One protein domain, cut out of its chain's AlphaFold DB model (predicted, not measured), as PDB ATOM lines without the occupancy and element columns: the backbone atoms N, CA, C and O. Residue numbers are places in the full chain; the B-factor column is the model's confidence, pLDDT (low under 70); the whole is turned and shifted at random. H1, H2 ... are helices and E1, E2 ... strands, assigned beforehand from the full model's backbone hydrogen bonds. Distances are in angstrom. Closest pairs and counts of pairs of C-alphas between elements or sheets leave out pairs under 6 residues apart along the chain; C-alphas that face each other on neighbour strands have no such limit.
ATOM      1  N   PRO A  10     170.479 163.437 197.366       44.16
ATOM      2  CA  PRO A  10     171.781 164.071 197.103       44.16
ATOM      3  C   PRO A  10     172.374 164.876 198.272       44.16
ATOM      4  O   PRO A  10     173.346 165.601 198.077       44.16
ATOM      5  N   GLY A  11     171.826 164.765 199.482       45.41
ATOM      6  CA  GLY A  11     172.086 165.672 200.607       45.41
ATOM      7  C   GLY A  11     173.480 165.636 201.250       45.41
ATOM      8  O   GLY A  11     173.598 166.059 202.392       45.41
ATOM      9  N   SER A  12     174.528 165.143 200.582       48.72
ATOM     10  CA  SER A  12     175.913 165.287 201.084       48.72
ATOM     11  C   SER A  12     177.031 164.948 200.090       48.72
ATOM     12  O   SER A  12     178.158 165.375 200.310       48.72
ATOM     13  N   ASN A  13     176.757 164.258 198.974       52.94
ATOM     14  CA  ASN A  13     177.770 163.882 197.971       52.94
ATOM     15  C   ASN A  13     177.360 164.310 196.552       52.94
ATOM     16  O   ASN A  13     177.233 163.497 195.636       52.94
ATOM     17  N   PHE A  14     177.113 165.604 196.369       61.47
ATOM     18  CA  PHE A  14     176.826 166.189 195.062       61.47
ATOM     19  C   PHE A  14     178.135 166.390 194.276       61.47
ATOM     20  O   PHE A  14     178.838 167.390 194.449       61.47
ATOM     21  N   SER A  15     178.487 165.435 193.411       75.75
ATOM     22  CA  SER A  15     179.580 165.615 192.445       75.75
ATOM     23  C   SER A  15     179.108 166.510 191.298       75.75
ATOM     24  O   SER A  15     178.209 166.149 190.539       75.75
ATOM     25  N   LEU A  16     179.720 167.691 191.156       78.38
ATOM     26  CA  LEU A  16     179.427 168.607 190.046       78.38
ATOM     27  C   LEU A  16     179.801 168.018 188.681       78.38
ATOM     28  O   LEU A  16     179.216 168.405 187.670       78.38
ATOM     29  N   GLU A  17     180.788 167.124 188.638       79.25
ATOM     30  CA  GLU A  17     181.191 166.447 187.406       79.25
ATOM     31  C   GLU A  17     180.117 165.439 186.990       79.25
ATOM     32  O   GLU A  17     179.568 165.570 185.898       79.25
ATOM     33  N   ASP A  18     179.694 164.565 187.904       80.00
ATOM     34  CA  ASP A  18     178.621 163.590 187.668       80.00
ATOM     35  C   ASP A  18     177.293 164.282 187.329       80.00
ATOM     36  O   ASP A  18     176.546 163.827 186.462       80.00
ATOM     37  N   ALA A  19     176.981 165.395 188.003       81.69
ATOM     38  CA  ALA A  19     175.789 166.184 187.711       81.69
ATOM     39  C   ALA A  19     175.840 166.737 186.280       81.69
ATOM     40  O   ALA A  19     174.856 166.642 185.543       81.69
ATOM     41  N   HIS A  20     176.991 167.271 185.853       84.56
ATOM     42  CA  HIS A  20     177.156 167.782 184.496       84.56
ATOM     43  C   HIS A  20     177.057 166.679 183.437       84.56
ATOM     44  O   HIS A  20     176.370 166.868 182.432       84.56
ATOM     45  N   GLU A  21     177.679 165.520 183.670       84.06
ATOM     46  CA  GLU A  21     177.567 164.346 182.792       84.06
ATOM     47  C   GLU A  21     176.115 163.877 182.637       84.06
ATOM     48  O   GLU A  21     175.713 163.396 181.577       84.06
ATOM     49  N   ARG A  22     175.293 164.090 183.669       83.56
ATOM     50  CA  ARG A  22     173.850 163.807 183.672       83.56
ATOM     51  C   ARG A  22     172.993 164.950 183.122       83.56
ATOM     52  O   ARG A  22     171.771 164.905 183.240       83.56
ATOM     53  N   GLY A  23     173.606 165.957 182.501       87.56
ATOM     54  CA  GLY A  23     172.915 167.051 181.818       87.56
ATOM     55  C   GLY A  23     172.603 168.266 182.690       87.56
ATOM     56  O   GLY A  23     171.865 169.144 182.243       87.56
ATOM     57  N   ALA A  24     173.152 168.354 183.907       92.19
ATOM     58  CA  ALA A  24     172.987 169.541 184.735       92.19
ATOM     59  C   ALA A  24     173.697 170.763 184.135       92.19
ATOM     60  O   ALA A  24     174.791 170.684 183.557       92.19
ATOM     61  N   ILE A  25     173.062 171.917 184.322       94.94
ATOM     62  CA  ILE A  25     173.612 173.226 183.987       94.94
ATOM     63  C   ILE A  25     174.200 173.811 185.256       94.94
ATOM     64  O   ILE A  25     173.511 173.909 186.267       94.94
ATOM     65  N   ILE A  26     175.461 174.216 185.195       92.06
ATOM     66  CA  ILE A  26     176.209 174.635 186.377       92.06
ATOM     67  C   ILE A  26     176.745 176.039 186.151       92.06
ATOM     68  O   ILE A  26     177.465 176.284 185.180       92.06
ATOM     69  N   PHE A  27     176.440 176.928 187.089       90.12
ATOM     70  CA  PHE A  27     176.999 178.267 187.192       90.12
ATOM     71  C   PHE A  27     177.915 178.299 188.409       90.12
ATOM     72  O   PHE A  27     177.461 178.145 189.539       90.12
ATOM     73  N   GLN A  28     179.211 178.478 188.181       88.44
ATOM     74  CA  GLN A  28     180.198 178.648 189.242       88.44
ATOM     75  C   GLN A  28     180.710 180.077 189.198       88.44
ATOM     76  O   GLN A  28     181.239 180.518 188.176       88.44
ATOM     77  N   THR A  29     180.574 180.780 190.308       84.88
ATOM     78  CA  THR A  29     181.028 182.159 190.456       84.88
ATOM     79  C   THR A  29     182.060 182.245 191.560       84.88
ATOM     80  O   THR A  29     181.867 181.676 192.633       84.88
ATOM     81  N   LEU A  30     183.146 182.957 191.280       81.12
ATOM     82  CA  LEU A  30     184.181 183.313 192.240       81.12
ATOM     83  C   LEU A  30     184.107 184.816 192.450       81.12
ATOM     84  O   LEU A  30     184.273 185.594 191.506       81.12
ATOM     85  N   GLY A  31     183.812 185.204 193.681       72.12
ATOM     86  CA  GLY A  31     183.746 186.590 194.087       72.12
ATOM     87  C   GLY A  31     184.786 186.960 195.126       72.12
ATOM     88  O   GLY A  31     185.402 186.089 195.726       72.12
ATOM     89  N   SER A  32     185.003 188.256 195.313       64.19
ATOM     90  CA  SER A  32     185.850 188.826 196.348       64.19
ATOM     91  C   SER A  32     185.235 190.131 196.842       64.19
ATOM     92  O   SER A  32     184.961 191.035 196.057       64.19
ATOM     93  N   CYS A  33     184.995 190.222 198.149       58.44
ATOM     94  CA  CYS A  33     184.506 191.437 198.804       58.44
ATOM     95  C   CYS A  33     185.643 192.347 199.295       58.44
ATOM     96  O   CYS A  33     185.435 193.548 199.445       58.44
ATOM     97  N   VAL A  34     186.843 191.793 199.493       60.19
ATOM     98  CA  VAL A  34     188.091 192.498 199.830       60.19
ATOM     99  C   VAL A  34     189.298 191.691 199.330       60.19
ATOM    100  O   VAL A  34     189.223 190.459 199.291       60.19
ATOM    101  N   PRO A  35     190.433 192.339 198.991       56.03
ATOM    102  CA  PRO A  35     191.642 191.642 198.554       56.03
ATOM    103  C   PRO A  35     192.048 190.528 199.534       56.03
ATOM    104  O   PRO A  35     192.291 190.790 200.709       56.03
ATOM    105  N   GLY A  36     192.118 189.285 199.050       56.41
ATOM    106  CA  GLY A  36     192.525 188.114 199.842       56.41
ATOM    107  C   GLY A  36     191.387 187.265 200.421       56.41
ATOM    108  O   GLY A  36     191.656 186.154 200.868       56.41
ATOM    109  N   LEU A  37     190.129 187.722 200.362       63.84
ATOM    110  CA  LEU A  37     188.950 186.898 200.651       63.84
ATOM    111  C   LEU A  37     188.191 186.647 199.354       63.84
ATOM    112  O   LEU A  37     187.606 187.565 198.775       63.84
ATOM    113  N   THR A  38     188.224 185.396 198.900       69.50
ATOM    114  CA  THR A  38     187.413 184.917 197.781       69.50
ATOM    115  C   THR A  38     186.313 184.010 198.295       69.50
ATOM    116  O   THR A  38     186.591 183.161 199.136       69.50
ATOM    117  N   PHE A  39     185.105 184.146 197.763       76.38
ATOM    118  CA  PHE A  39     184.007 183.226 198.027       76.38
ATOM    119  C   PHE A  39     183.551 182.582 196.723       76.38
ATOM    120  O   PHE A  39     183.432 183.229 195.677       76.38
ATOM    121  N   LYS A  40     183.293 181.285 196.780       82.50
ATOM    122  CA  LYS A  40     182.722 180.500 195.700       82.50
ATOM    123  C   LYS A  40     181.235 180.322 195.950       82.50
ATOM    124  O   LYS A  40     180.823 179.906 197.027       82.50
ATOM    125  N   ALA A  41     180.444 180.567 194.918       84.88
ATOM    126  CA  ALA A  41     179.036 180.206 194.881       84.88
ATOM    127  C   ALA A  41     178.762 179.336 193.651       84.88
ATOM    128  O   ALA A  41     179.342 179.535 192.578       84.88
ATOM    129  N   VAL A  42     177.901 178.342 193.818       88.31
ATOM    130  CA  VAL A  42     177.541 177.368 192.795       88.31
ATOM    131  C   VAL A  42     176.027 177.292 192.719       88.31
ATOM    132  O   VAL A  42     175.361 177.064 193.719       88.31
ATOM    133  N   ARG A  43     175.489 177.470 191.517       90.25
ATOM    134  CA  ARG A  43     174.068 177.291 191.223       90.25
ATOM    135  C   ARG A  43     173.929 176.198 190.184       90.25
ATOM    136  O   ARG A  43     174.685 176.185 189.207       90.25
ATOM    137  N   VAL A  44     172.991 175.285 190.391       92.00
ATOM    138  CA  VAL A  44     172.792 174.142 189.500       92.00
ATOM    139  C   VAL A  44     171.333 174.038 189.102       92.00
ATOM    140  O   VAL A  44     170.461 174.016 189.959       92.00
ATOM    141  N   ILE A  45     171.083 173.938 187.798       95.38
ATOM    142  CA  ILE A  45     169.798 173.493 187.260       95.38
ATOM    143  C   ILE A  45     169.960 172.014 186.929       95.38
ATOM    144  O   ILE A  45     170.729 171.662 186.028       95.38
ATOM    145  N   TRP A  46     169.251 171.151 187.645       94.25
ATOM    146  CA  TRP A  46     169.300 169.710 187.450       94.25
ATOM    147  C   TRP A  46     168.012 169.210 186.787       94.25
ATOM    148  O   TRP A  46     166.970 169.115 187.439       94.25
ATOM    149  N   PRO A  47     168.044 168.899 185.478       93.12
ATOM    150  CA  PRO A  47     166.899 168.309 184.809       93.12
ATOM    151  C   PRO A  47     166.764 166.820 185.153       93.12
ATOM    152  O   PRO A  47     167.704 166.037 185.015       93.12
ATOM    153  N   HIS A  48     165.554 166.421 185.523       88.56
ATOM    154  CA  HIS A  48     165.091 165.040 185.628       88.56
ATOM    155  C   HIS A  48     163.988 164.784 184.585       88.56
ATOM    156  O   HIS A  48     163.433 165.732 184.025       88.56
ATOM    157  N   PRO A  49     163.614 163.517 184.311       86.50
ATOM    158  CA  PRO A  49     162.577 163.212 183.322       86.50
ATOM    159  C   PRO A  49     161.221 163.889 183.582       86.50
ATOM    160  O   PRO A  49     160.504 164.201 182.635       86.50
ATOM    161  N   SER A  50     160.868 164.114 184.851       91.44
ATOM    162  CA  SER A  50     159.567 164.651 185.271       91.44
ATOM    163  C   SER A  50     159.652 165.927 186.109       91.44
ATOM    164  O   SER A  50     158.619 166.411 186.566       91.44
ATOM    165  N   SER A  51     160.849 166.451 186.360       95.50
ATOM    166  CA  SER A  51     161.032 167.661 187.160       95.50
ATOM    167  C   SER A  51     162.358 168.340 186.860       95.50
ATOM    168  O   SER A  51     163.274 167.725 186.324       95.50
ATOM    169  N   VAL A  52     162.498 169.586 187.285       96.25
ATOM    170  CA  VAL A  52     163.752 170.334 187.258       96.25
ATOM    171  C   VAL A  52     164.001 170.877 188.651       96.25
ATOM    172  O   VAL A  52     163.119 171.505 189.227       96.25
ATOM    173  N   GLU A  53     165.189 170.641 189.183       95.00
ATOM    174  CA  GLU A  53     165.579 171.094 190.516       95.00
ATOM    175  C   GLU A  53     166.622 172.209 190.420       95.00
ATOM    176  O   GLU A  53     167.524 172.152 189.582       95.00
ATOM    177  N   PHE A  54     166.502 173.221 191.275       94.06
ATOM    178  CA  PHE A  54     167.415 174.357 191.353       94.06
ATOM    179  C   PHE A  54     168.144 174.300 192.683       94.06
ATOM    180  O   PHE A  54     167.524 174.394 193.738       94.06
ATOM    181  N   TRP A  55     169.459 174.144 192.628       91.56
ATOM    182  CA  TRP A  55     170.299 173.968 193.803       91.56
ATOM    183  C   TRP A  55     171.260 175.139 193.963       91.56
ATOM    184  O   TRP A  55     171.782 175.659 192.971       91.56
ATOM    185  N   TYR A  56     171.542 175.504 195.209       88.00
ATOM    186  CA  TYR A  56     172.540 176.498 195.584       88.00
ATOM    187  C   TYR A  56     173.557 175.886 196.550       88.00
ATOM    188  O   TYR A  56     173.207 175.099 197.420       88.00
ATOM    189  N   GLY A  57     174.828 176.228 196.391       84.44
ATOM    190  CA  GLY A  57     175.907 175.807 197.280       84.44
ATOM    191  C   GLY A  57     177.097 176.752 197.171       84.44
ATOM    192  O   GLY A  57     177.082 177.705 196.390       84.44
ATOM    193  N   GLY A  58     178.159 176.496 197.931       79.19
ATOM    194  CA  GLY A  58     179.338 177.361 197.940       79.19
ATOM    195  C   GLY A  58     180.068 177.357 199.274       79.19
ATOM    196  O   GLY A  58     179.804 176.515 200.118       79.19
ATOM    197  N   ASP A  59     180.958 178.325 199.476       70.44
ATOM    198  CA  ASP A  59     181.783 178.402 200.692       70.44
ATOM    199  C   ASP A  59     180.971 178.768 201.950       70.44
ATOM    200  O   ASP A  59     181.439 178.582 203.067       70.44
ATOM    201  N   ALA A  60     179.757 179.301 201.773       61.00
ATOM    202  CA  ALA A  60     178.867 179.704 202.862       61.00
ATOM    203  C   ALA A  60     177.915 178.587 203.337       61.00
ATOM    204  O   ALA A  60     177.202 178.791 204.317       61.00
ATOM    205  N   ILE A  61     177.862 177.446 202.639       60.44
ATOM    206  CA  ILE A  61     176.922 176.352 202.918       60.44
ATOM    207  C   ILE A  61     177.679 175.025 202.897       60.44
ATOM    208  O   ILE A  61     178.357 174.706 201.921       60.44
ATOM    209  N   ASP A  62     177.506 174.214 203.940       64.38
ATOM    210  CA  ASP A  62     178.003 172.839 203.967       64.38
ATOM    211  C   ASP A  62     177.180 171.965 203.002       64.38
ATOM    212  O   ASP A  62     176.181 171.348 203.371       64.38
ATOM    213  N   GLY A  63     177.590 171.928 201.732       74.44
ATOM    214  CA  GLY A  63     176.958 171.128 200.681       74.44
ATOM    215  C   GLY A  63     176.094 171.943 199.715       74.44
ATOM    216  O   GLY A  63     176.481 173.031 199.287       74.44
ATOM    217  N   TYR A  64     174.958 171.372 199.306       81.25
ATOM    218  CA  TYR A  64     174.009 171.995 198.382       81.25
ATOM    219  C   TYR A  64     172.602 171.961 198.966       81.25
ATOM    220  O   TYR A  64     172.145 170.926 199.452       81.25
ATOM    221  N   GLU A  65     171.909 173.083 198.855       87.19
ATOM    222  CA  GLU A  65     170.523 173.270 199.256       87.19
ATOM    223  C   GLU A  65     169.620 173.301 198.021       87.19
ATOM    224  O   GLU A  65     169.940 173.947 197.019       87.19
ATOM    225  N   LEU A  66     168.494 172.588 198.084       89.81
ATOM    226  CA  LEU A  66     167.450 172.655 197.065       89.81
ATOM    227  C   LEU A  66     166.628 173.924 197.297       89.81
ATOM    228  O   LEU A  66     165.933 174.026 198.302       89.81
ATOM    229  N   ILE A  67     166.687 174.856 196.351       92.44
ATOM    230  CA  ILE A  67     165.985 176.137 196.426       92.44
ATOM    231  C   ILE A  67     164.579 176.040 195.840       92.44
ATOM    232  O   ILE A  67     163.632 176.550 196.425       92.44
ATOM    233  N   GLU A  68     164.434 175.390 194.684       93.94
ATOM    234  CA  GLU A  68     163.166 175.350 193.949       93.94
ATOM    235  C   GLU A  68     163.040 174.056 193.137       93.94
ATOM    236  O   GLU A  68     164.043 173.496 192.676       93.94
ATOM    237  N   LYS A  69     161.805 173.584 192.921       95.69
ATOM    238  CA  LYS A  69     161.525 172.403 192.094       95.69
ATOM    239  C   LYS A  69     160.335 172.642 191.173       95.69
ATOM    240  O   LYS A  69     159.199 172.764 191.615       95.69
ATOM    241  N   LEU A  70     160.588 172.596 189.868       95.81
ATOM    242  CA  LEU A  70     159.560 172.698 188.836       95.81
ATOM    243  C   LEU A  70     159.116 171.316 188.356       95.81
ATOM    244  O   LEU A  70     159.939 170.425 188.147       95.81
ATOM    245  N   GLU A  71     157.818 171.148 188.109       95.50
ATOM    246  CA  GLU A  71     157.284 169.957 187.444       95.50
ATOM    247  C   GLU A  71     157.493 170.007 185.923       95.50
ATOM    248  O   GLU A  71     157.342 171.049 185.276       95.50
ATOM    249  N   GLY A  72     157.771 168.840 185.342       93.31
ATOM    250  CA  GLY A  72     157.978 168.660 183.910       93.31
ATOM    251  C   GLY A  72     159.439 168.797 183.462       93.31
ATOM    252  O   GLY A  72     160.346 168.912 184.286       93.31
ATOM    253  N   PRO A  73     159.688 168.723 182.143       94.56
ATOM    254  CA  PRO A  73     161.031 168.823 181.581       94.56
ATOM    255  C   PRO A  73     161.581 170.255 181.654       94.56
ATOM    256  O   PRO A  73     160.840 171.217 181.858       94.56
ATOM    257  N   LEU A  74     162.888 170.401 181.409       94.38
ATOM    258  CA  LEU A  74     163.569 171.697 181.388       94.38
ATOM    259  C   LEU A  74     162.961 172.674 180.377       94.38
ATOM    260  O   LEU A  74     163.127 172.526 179.166       94.38
ATOM    261  N   ASP A  75     162.335 173.723 180.907       94.75
ATOM    262  CA  ASP A  75     161.940 174.922 180.177       94.75
ATOM    263  C   ASP A  75     162.817 176.097 180.626       94.75
ATOM    264  O   ASP A  75     162.725 176.573 181.756       94.75
ATOM    265  N   TYR A  76     163.672 176.580 179.724       94.88
ATOM    266  CA  TYR A  76     164.588 177.687 180.003       94.88
ATOM    267  C   TYR A  76     163.885 178.999 180.356       94.88
ATOM    268  O   TYR A  76     164.482 179.838 181.026       94.88
ATOM    269  N   ARG A  77     162.637 179.187 179.914       94.94
ATOM    270  CA  ARG A  77     161.838 180.360 180.271       94.94
ATOM    271  C   ARG A  77     161.465 180.324 181.741       94.94
ATOM    272  O   ARG A  77     161.797 181.255 182.461       94.94
ATOM    273  N   LYS A  78     160.873 179.211 182.181       95.06
ATOM    274  CA  LYS A  78     160.542 178.997 183.591       95.06
ATOM    275  C   LYS A  78     161.790 179.008 184.467       95.06
ATOM    276  O   LYS A  78     161.760 179.524 185.571       95.06
ATOM    277  N   ALA A  79     162.909 178.486 183.962       95.00
ATOM    278  CA  ALA A  79     164.178 178.580 184.670       95.00
ATOM    279  C   ALA A  79     164.622 180.035 184.871       95.00
ATOM    280  O   ALA A  79     165.037 180.384 185.968       95.00
ATOM    281  N   ALA A  80     164.520 180.887 183.845       94.62
ATOM    282  CA  ALA A  80     164.824 182.310 183.980       94.62
ATOM    283  C   ALA A  80     163.880 183.014 184.972       94.62
ATOM    284  O   ALA A  80     164.356 183.826 185.754       94.62
ATOM    285  N   GLU A  81     162.589 182.667 184.990       93.75
ATOM    286  CA  GLU A  81     161.624 183.173 185.984       93.75
ATOM    287  C   GLU A  81     162.037 182.785 187.413       93.75
ATOM    288  O   GLU A  81     162.080 183.645 188.282       93.75
ATOM    289  N   VAL A  82     162.448 181.532 187.647       94.56
ATOM    290  CA  VAL A  82     162.937 181.080 188.965       94.56
ATOM    291  C   VAL A  82     164.174 181.859 189.422       94.56
ATOM    292  O   VAL A  82     164.280 182.201 190.598       94.56
ATOM    293  N   PHE A  83     165.117 182.142 188.517       91.06
ATOM    294  CA  PHE A  83     166.297 182.948 188.855       91.06
ATOM    295  C   PHE A  83     165.947 184.400 189.175       91.06
ATOM    296  O   PHE A  83     166.544 184.973 190.079       91.06
ATOM    297  N   GLU A  84     164.994 184.980 188.447       88.31
ATOM    298  CA  GLU A  84     164.535 186.347 188.683       88.31
ATOM    299  C   GLU A  84     163.810 186.465 190.032       88.31
ATOM    300  O   GLU A  84     164.091 187.391 190.788       88.31
ATOM    301  N   SER A  85     162.983 185.479 190.395       86.69
ATOM    302  CA  SER A  85     162.169 185.512 191.614       86.69
ATOM    303  C   SER A  85     162.861 184.996 192.885       86.69
ATOM    304  O   SER A  85     162.245 185.008 193.951       86.69
ATOM    305  N   SER A  86     164.092 184.479 192.800       86.19
ATOM    306  CA  SER A  86     164.785 183.834 193.925       86.19
ATOM    307  C   SER A  86     166.063 184.572 194.317       86.19
ATOM    308  O   SER A  86     167.102 184.415 193.679       86.19
ATOM    309  N   GLU A  87     166.022 185.303 195.435       82.31
ATOM    310  CA  GLU A  87     167.188 186.004 196.002       82.31
ATOM    311  C   GLU A  87     168.385 185.063 196.228       82.31
ATOM    312  O   GLU A  87     169.528 185.419 195.945       82.31
ATOM    313  N   ALA A  88     168.135 183.820 196.661       80.62
ATOM    314  CA  ALA A  88     169.181 182.816 196.876       80.62
ATOM    315  C   ALA A  88     169.936 182.451 195.584       80.62
ATOM    316  O   ALA A  88     171.107 182.065 195.615       80.62
ATOM    317  N   LEU A  89     169.271 182.568 194.432       82.75
ATOM    318  CA  LEU A  89     169.836 182.248 193.126       82.75
ATOM    319  C   LEU A  89     170.352 183.482 192.373       82.75
ATOM    320  O   LEU A  89     171.086 183.311 191.393       82.75
ATOM    321  N   GLN A  90     170.058 184.694 192.842       81.12
ATOM    322  CA  GLN A  90     170.588 185.934 192.280       81.12
ATOM    323  C   GLN A  90     172.094 186.103 192.557       81.12
ATOM    324  O   GLN A  90     172.706 185.438 193.399       81.12
ATOM    325  N   LEU A  91     172.720 186.970 191.772       73.62
ATOM    326  CA  LEU A  91     174.120 187.352 191.777       73.62
ATOM    327  C   LEU A  91     174.199 188.824 192.204       73.62
ATOM    328  O   LEU A  91     173.844 189.682 191.396       73.62
ATOM    329  N   PRO A  92     174.707 189.127 193.412       63.03
ATOM    330  CA  PRO A  92     174.993 190.506 193.791       63.03
ATOM    331  C   PRO A  92     176.136 191.079 192.932       63.03
ATOM    332  O   PRO A  92     177.233 190.517 192.877       63.03
ATOM    333  N   ASP A  93     175.888 192.204 192.261       57.25
ATOM    334  CA  ASP A  93     176.765 192.788 191.230       57.25
ATOM    335  C   ASP A  93     178.176 193.162 191.711       57.25
ATOM    336  O   ASP A  93     179.152 193.073 190.962       57.25
ATOM    337  N   ALA A  94     178.316 193.546 192.979       51.19
ATOM    338  CA  ALA A  94     179.524 194.194 193.487       51.19
ATOM    339  C   ALA A  94     180.724 193.258 193.724       51.19
ATOM    340  O   ALA A  94     181.800 193.735 194.086       51.19
ATOM    341  N   TYR A  95     180.562 191.942 193.556       52.22
ATOM    342  CA  TYR A  95     181.490 191.000 194.176       52.22
ATOM    343  C   TYR A  95     182.106 189.941 193.267       52.22
ATOM    344  O   TYR A  95     183.005 189.262 193.740       52.22
ATOM    345  N   PHE A  96     181.715 189.766 192.000       62.28
ATOM    346  CA  PHE A  96     182.215 188.637 191.193       62.28
ATOM    347  C   PHE A  96     183.373 188.995 190.261       62.28
ATOM    348  O   PHE A  96     183.273 189.880 189.416       62.28
ATOM    349  N   VAL A  97     184.470 188.242 190.378       65.50
ATOM    350  CA  VAL A  97     185.685 188.409 189.565       65.50
ATOM    351  C   VAL A  97     185.690 187.429 188.388       65.50
ATOM    352  O   VAL A  97     186.140 187.768 187.294       65.50
ATOM    353  N   GLU A  98     185.139 186.223 188.580       77.81
ATOM    354  CA  GLU A  98     185.079 185.185 187.551       77.81
ATOM    355  C   GLU A  98     183.758 184.407 187.563       77.81
ATOM    356  O   GLU A  98     183.170 184.132 188.609       77.81
ATOM    357  N   MET A  99     183.331 183.972 186.374       83.88
ATOM    358  CA  MET A  99     182.171 183.106 186.190       83.88
ATOM    359  C   MET A  99     182.466 182.012 185.160       83.88
ATOM    360  O   MET A  99     182.861 182.294 184.025       83.88
ATOM    361  N   LYS A 100     182.221 180.755 185.541       87.75
ATOM    362  CA  LYS A 100     182.298 179.571 184.676       87.75
ATOM    363  C   LYS A 100     180.915 178.947 184.546       87.75
ATOM    364  O   LYS A 100     180.221 178.751 185.538       87.75
ATOM    365  N   ILE A 101     180.520 178.635 183.314       89.06
ATOM    366  CA  ILE A 101     179.188 178.106 183.000       89.06
ATOM    367  C   ILE A 101     179.353 176.836 182.178       89.06
ATOM    368  O   ILE A 101     180.046 176.852 181.158       89.06
ATOM    369  N   LYS A 102     178.703 175.752 182.604       91.12
ATOM    370  CA  LYS A 102     178.664 174.464 181.902       91.12
ATOM    371  C   LYS A 102     177.220 174.095 181.565       91.12
ATOM    372  O   LYS A 102     176.317 174.383 182.340       91.12
ATOM    373  N   GLY A 103     177.002 173.465 180.410       89.50
ATOM    374  CA  GLY A 103     175.683 172.956 180.000       89.50
ATOM    375  C   GLY A 103     174.714 173.986 179.400       89.50
ATOM    376  O   GLY A 103     173.627 173.606 178.976       89.50
ATOM    377  N   LEU A 104     175.087 175.270 179.302       91.25
ATOM    378  CA  LEU A 104     174.220 176.325 178.758       91.25
ATOM    379  C   LEU A 104     174.961 177.259 177.793       91.25
ATOM    380  O   LEU A 104     176.072 177.717 178.061       91.25
ATOM    381  N   SER A 105     174.332 177.564 176.655       89.75
ATOM    382  CA  SER A 105     174.903 178.420 175.612       89.75
ATOM    383  C   SER A 105     173.839 179.239 174.868       89.75
ATOM    384  O   SER A 105     172.635 179.017 175.009       89.75
ATOM    385  N   GLY A 106     174.288 180.215 174.074       90.75
ATOM    386  CA  GLY A 106     173.422 181.022 173.212       90.75
ATOM    387  C   GLY A 106     172.461 181.944 173.970       90.75
ATOM    388  O   GLY A 106     172.777 182.448 175.040       90.75
ATOM    389  N   LEU A 107     171.281 182.173 173.391       92.94
ATOM    390  CA  LEU A 107     170.285 183.129 173.893       92.94
ATOM    391  C   LEU A 107     169.849 182.844 175.338       92.94
ATOM    392  O   LEU A 107     169.753 183.771 176.130       92.94
ATOM    393  N   TRP A 108     169.607 181.582 175.693       93.75
ATOM    394  CA  TRP A 108     169.146 181.246 177.044       93.75
ATOM    395  C   TRP A 108     170.233 181.418 178.100       93.75
ATOM    396  O   TRP A 108     169.914 181.785 179.223       93.75
ATOM    397  N   LYS A 109     171.510 181.253 177.726       92.75
ATOM    398  CA  LYS A 109     172.632 181.670 178.576       92.75
ATOM    399  C   LYS A 109     172.540 183.158 178.893       92.75
ATOM    400  O   LYS A 109     172.643 183.533 180.047       92.75
ATOM    401  N   GLU A 110     172.351 183.987 177.870       92.62
ATOM    402  CA  GLU A 110     172.279 185.440 178.036       92.62
ATOM    403  C   GLU A 110     171.093 185.856 178.920       92.62
ATOM    404  O   GLU A 110     171.270 186.648 179.836       92.62
ATOM    405  N   VAL A 111     169.906 185.288 178.687       94.06
ATOM    406  CA  VAL A 111     168.684 185.621 179.442       94.06
ATOM    407  C   VAL A 111     168.767 185.166 180.895       94.06
ATOM    408  O   VAL A 111     168.451 185.946 181.781       94.06
ATOM    409  N   ILE A 112     169.222 183.935 181.156       93.38
ATOM    410  CA  ILE A 112     169.351 183.436 182.532       93.38
ATOM    411  C   ILE A 112     170.396 184.249 183.301       93.38
ATOM    412  O   ILE A 112     170.167 184.580 184.454       93.38
ATOM    413  N   LEU A 113     171.506 184.648 182.672       90.38
ATOM    414  CA  LEU A 113     172.492 185.500 183.339       90.38
ATOM    415  C   LEU A 113     171.968 186.901 183.664       90.38
ATOM    416  O   LEU A 113     172.390 187.462 184.668       90.38
ATOM    417  N   ILE A 114     171.066 187.455 182.850       90.62
ATOM    418  CA  ILE A 114     170.365 188.706 183.175       90.62
ATOM    419  C   ILE A 114     169.397 188.484 184.337       90.62
ATOM    420  O   ILE A 114     169.398 189.279 185.263       90.62
ATOM    421  N   ALA A 115     168.628 187.393 184.325       91.94
ATOM    422  CA  ALA A 115     167.701 187.049 185.405       91.94
ATOM    423  C   ALA A 115     168.407 186.872 186.751       91.94
ATOM    424  O   ALA A 115     167.910 187.298 187.784       91.94
ATOM    425  N   MET A 116     169.597 186.275 186.717       88.38
ATOM    426  CA  MET A 116     170.450 186.118 187.884       88.38
ATOM    427  C   MET A 116     171.049 187.438 188.360       88.38
ATOM    428  O   MET A 116     171.483 187.505 189.495       88.38
ATOM    429  N   ASN A 117     171.175 188.454 187.515       85.75
ATOM    430  CA  ASN A 117     171.849 189.692 187.875       85.75
ATOM    431  C   ASN A 117     170.888 190.612 188.632       85.75
ATOM    432  O   ASN A 117     169.851 190.961 188.085       85.75
ATOM    433  N   GLU A 118     171.222 191.012 189.856       82.75
ATOM    434  CA  GLU A 118     170.314 191.794 190.706       82.75
ATOM    435  C   GLU A 118     169.858 193.108 190.039       82.75
ATOM    436  O   GLU A 118     168.653 193.359 189.951       82.75
ATOM    437  N   GLU A 119     170.777 193.901 189.473       83.00
ATOM    438  CA  GLU A 119     170.452 195.197 188.854       83.00
ATOM    439  C   GLU A 119     169.693 195.079 187.520       83.00
ATOM    440  O   GLU A 119     168.941 195.981 187.131       83.00
ATOM    441  N   LEU A 120     169.893 193.982 186.790       85.44
ATOM    442  CA  LEU A 120     169.335 193.765 185.453       85.44
ATOM    443  C   LEU A 120     168.152 192.788 185.457       85.44
ATOM    444  O   LEU A 120     167.471 192.674 184.436       85.44
ATOM    445  N   SER A 121     167.889 192.118 186.580       85.81
ATOM    446  CA  SER A 121     166.864 191.082 186.764       85.81
ATOM    447  C   SER A 121     165.506 191.527 186.238       85.81
ATOM    448  O   SER A 121     164.898 190.815 185.444       85.81
ATOM    449  N   TRP A 122     165.092 192.754 186.549       86.62
ATOM    450  CA  TRP A 122     163.815 193.330 186.127       86.62
ATOM    451  C   TRP A 122     163.643 193.414 184.593       86.62
ATOM    452  O   TRP A 122     162.526 193.343 184.080       86.62
ATOM    453  N   ILE A 123     164.737 193.506 183.817       90.88
ATOM    454  CA  ILE A 123     164.691 193.484 182.341       90.88
ATOM    455  C   ILE A 123     164.189 192.123 181.836       90.88
ATOM    456  O   ILE A 123     163.613 192.024 180.744       90.88
ATOM    457  N   THR A 124     164.389 191.067 182.626       92.31
ATOM    458  CA  THR A 124     163.976 189.699 182.310       92.31
ATOM    459  C   THR A 124     162.485 189.626 182.037       92.31
ATOM    460  O   THR A 124     162.118 189.051 181.019       92.31
ATOM    461  N   GLU A 125     161.628 190.270 182.835       91.50
ATOM    462  CA  GLU A 125     160.175 190.273 182.609       91.50
ATOM    463  C   GLU A 125     159.833 190.754 181.189       91.50
ATOM    464  O   GLU A 125     159.058 190.136 180.451       91.50
ATOM    465  N   HIS A 126     160.475 191.831 180.741       93.00
ATOM    466  CA  HIS A 126     160.241 192.385 179.414       93.00
ATOM    467  C   HIS A 126     160.756 191.464 178.306       93.00
ATOM    468  O   HIS A 126     160.047 191.237 177.321       93.00
ATOM    469  N   LEU A 127     161.940 190.870 178.467       94.62
ATOM    470  CA  LEU A 127     162.454 189.873 177.525       94.62
ATOM    471  C   LEU A 127     161.555 188.631 177.473       94.62
ATOM    472  O   LEU A 127     161.274 188.112 176.390       94.62
ATOM    473  N   LEU A 128     161.064 188.177 178.625       94.81
ATOM    474  CA  LEU A 128     160.189 187.022 178.743       94.81
ATOM    475  C   LEU A 128     158.750 187.320 178.297       94.81
ATOM    476  O   LEU A 128     158.038 186.407 177.894       94.81
ATOM    477  N   SER A 129     158.318 188.573 178.195       95.06
ATOM    478  CA  SER A 129     157.038 188.860 177.533       95.06
ATOM    479  C   SER A 129     157.029 188.427 176.052       95.06
ATOM    480  O   SER A 129     155.985 188.084 175.495       95.06
ATOM    481  N   LEU A 130     158.201 188.379 175.404       95.19
ATOM    482  CA  LEU A 130     158.354 187.914 174.027       95.19
ATOM    483  C   LEU A 130     158.364 186.383 173.962       95.19
ATOM    484  O   LEU A 130     159.093 185.719 174.702       95.19
TER     485      LEU A 130
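What this domain is: This is residues 10 to 130 of the 332 residues of an uncharacterized protein of Deltaproteobacteria bacterium (UniProt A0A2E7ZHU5). A twisted sheet of five strands has the short helix H1 over one face and a cluster of three helices on the opposite side. In that cluster H2 covers part of the sheet, H3 packs beside H2, and H4 packs on both, farther from the sheet. The printed part has 121 residues, with four named helices and five named strands in the order H1 E1 E2 E3 E4 H2 E5 H3 H4. The sheet runs E4 E3 E2 E1 E5, antiparallel throughout, and the class is mixed, helices and strands. The whole is compact, with a radius of gyration of the C-alphas of 14.0 A and spans of 42 by 35 by 22 A.

How they stand to each other: H1, residues 16 to 21, is on the sheet at a height of 8.3 A, over E1, residues 25 to 34, and along the strands at 20 degrees on the local plane; its closest C-alphas to E1 are those of His 20 and Ile 26, 7.2 A apart. E1, E2 (residues 37 to 47), E3 (residues 51 to 58) and E4 (residues 61 to 71) form a meander, each strand the antiparallel neighbour of the one before, and each successive pair is a hairpin. Across E1 and E2, N 27 and O 43 are 2.8 A apart, within hydrogen-bond range, as are N 44 and O 55 of E2 and E3 at 2.9 A and N 54 and O 68 of E3 and E4 at 2.8 A. H2, residues 76 to 85, is on the opposite face from H1, at a height of 9.9 A, over E3 and only just over E4, where 3 of its C-alphas fall; it runs slantwise to the strands, at 45 degrees to E3 on the local plane. E5, residues 96 to 102, is an edge strand antiparallel to E1, with N 28 and O 100 2.8 A apart. H3, residues 106 to 116, is only just not on the sheet, with 4 pairs of C-alphas within 10 A. It touches H2 at a shallow tilt of 16 degrees, the same way, the C-alphas of Glu 84 and Ala 115 being closest at 4.6 A. H4, residues 123 to 129, touches H3 at a steep tilt of 55 degrees, opposite ways, closest at the C-alphas of Ala 115 and Thr 124, 5.5 A. In H1, H2, H3 and H4 every O i to N i+4 pair is within hydrogen-bond range.

Where its parts are: H1 begins at C-alpha 16, (179.427, 168.607, 190.046). From first to last C-alpha E1 measures 28.8 A, E2 32.9 A, E3 23.4 A, E4 25.8 A and E5 17.3 A; H2 measures 14.2 A and H3 15.8 A. H4 ends at C-alpha 129, (157.038, 188.860, 177.533).

The domain as a whole: The two C-alphas farthest apart, those of Pro 35 and Ser 50, are 44.0 A apart. The printed part has no cut and no long link. Its mean pLDDT is 83.3, with values under 70 at residues 10 to 14, 32 to 38, 60 to 62 and 92 to 97.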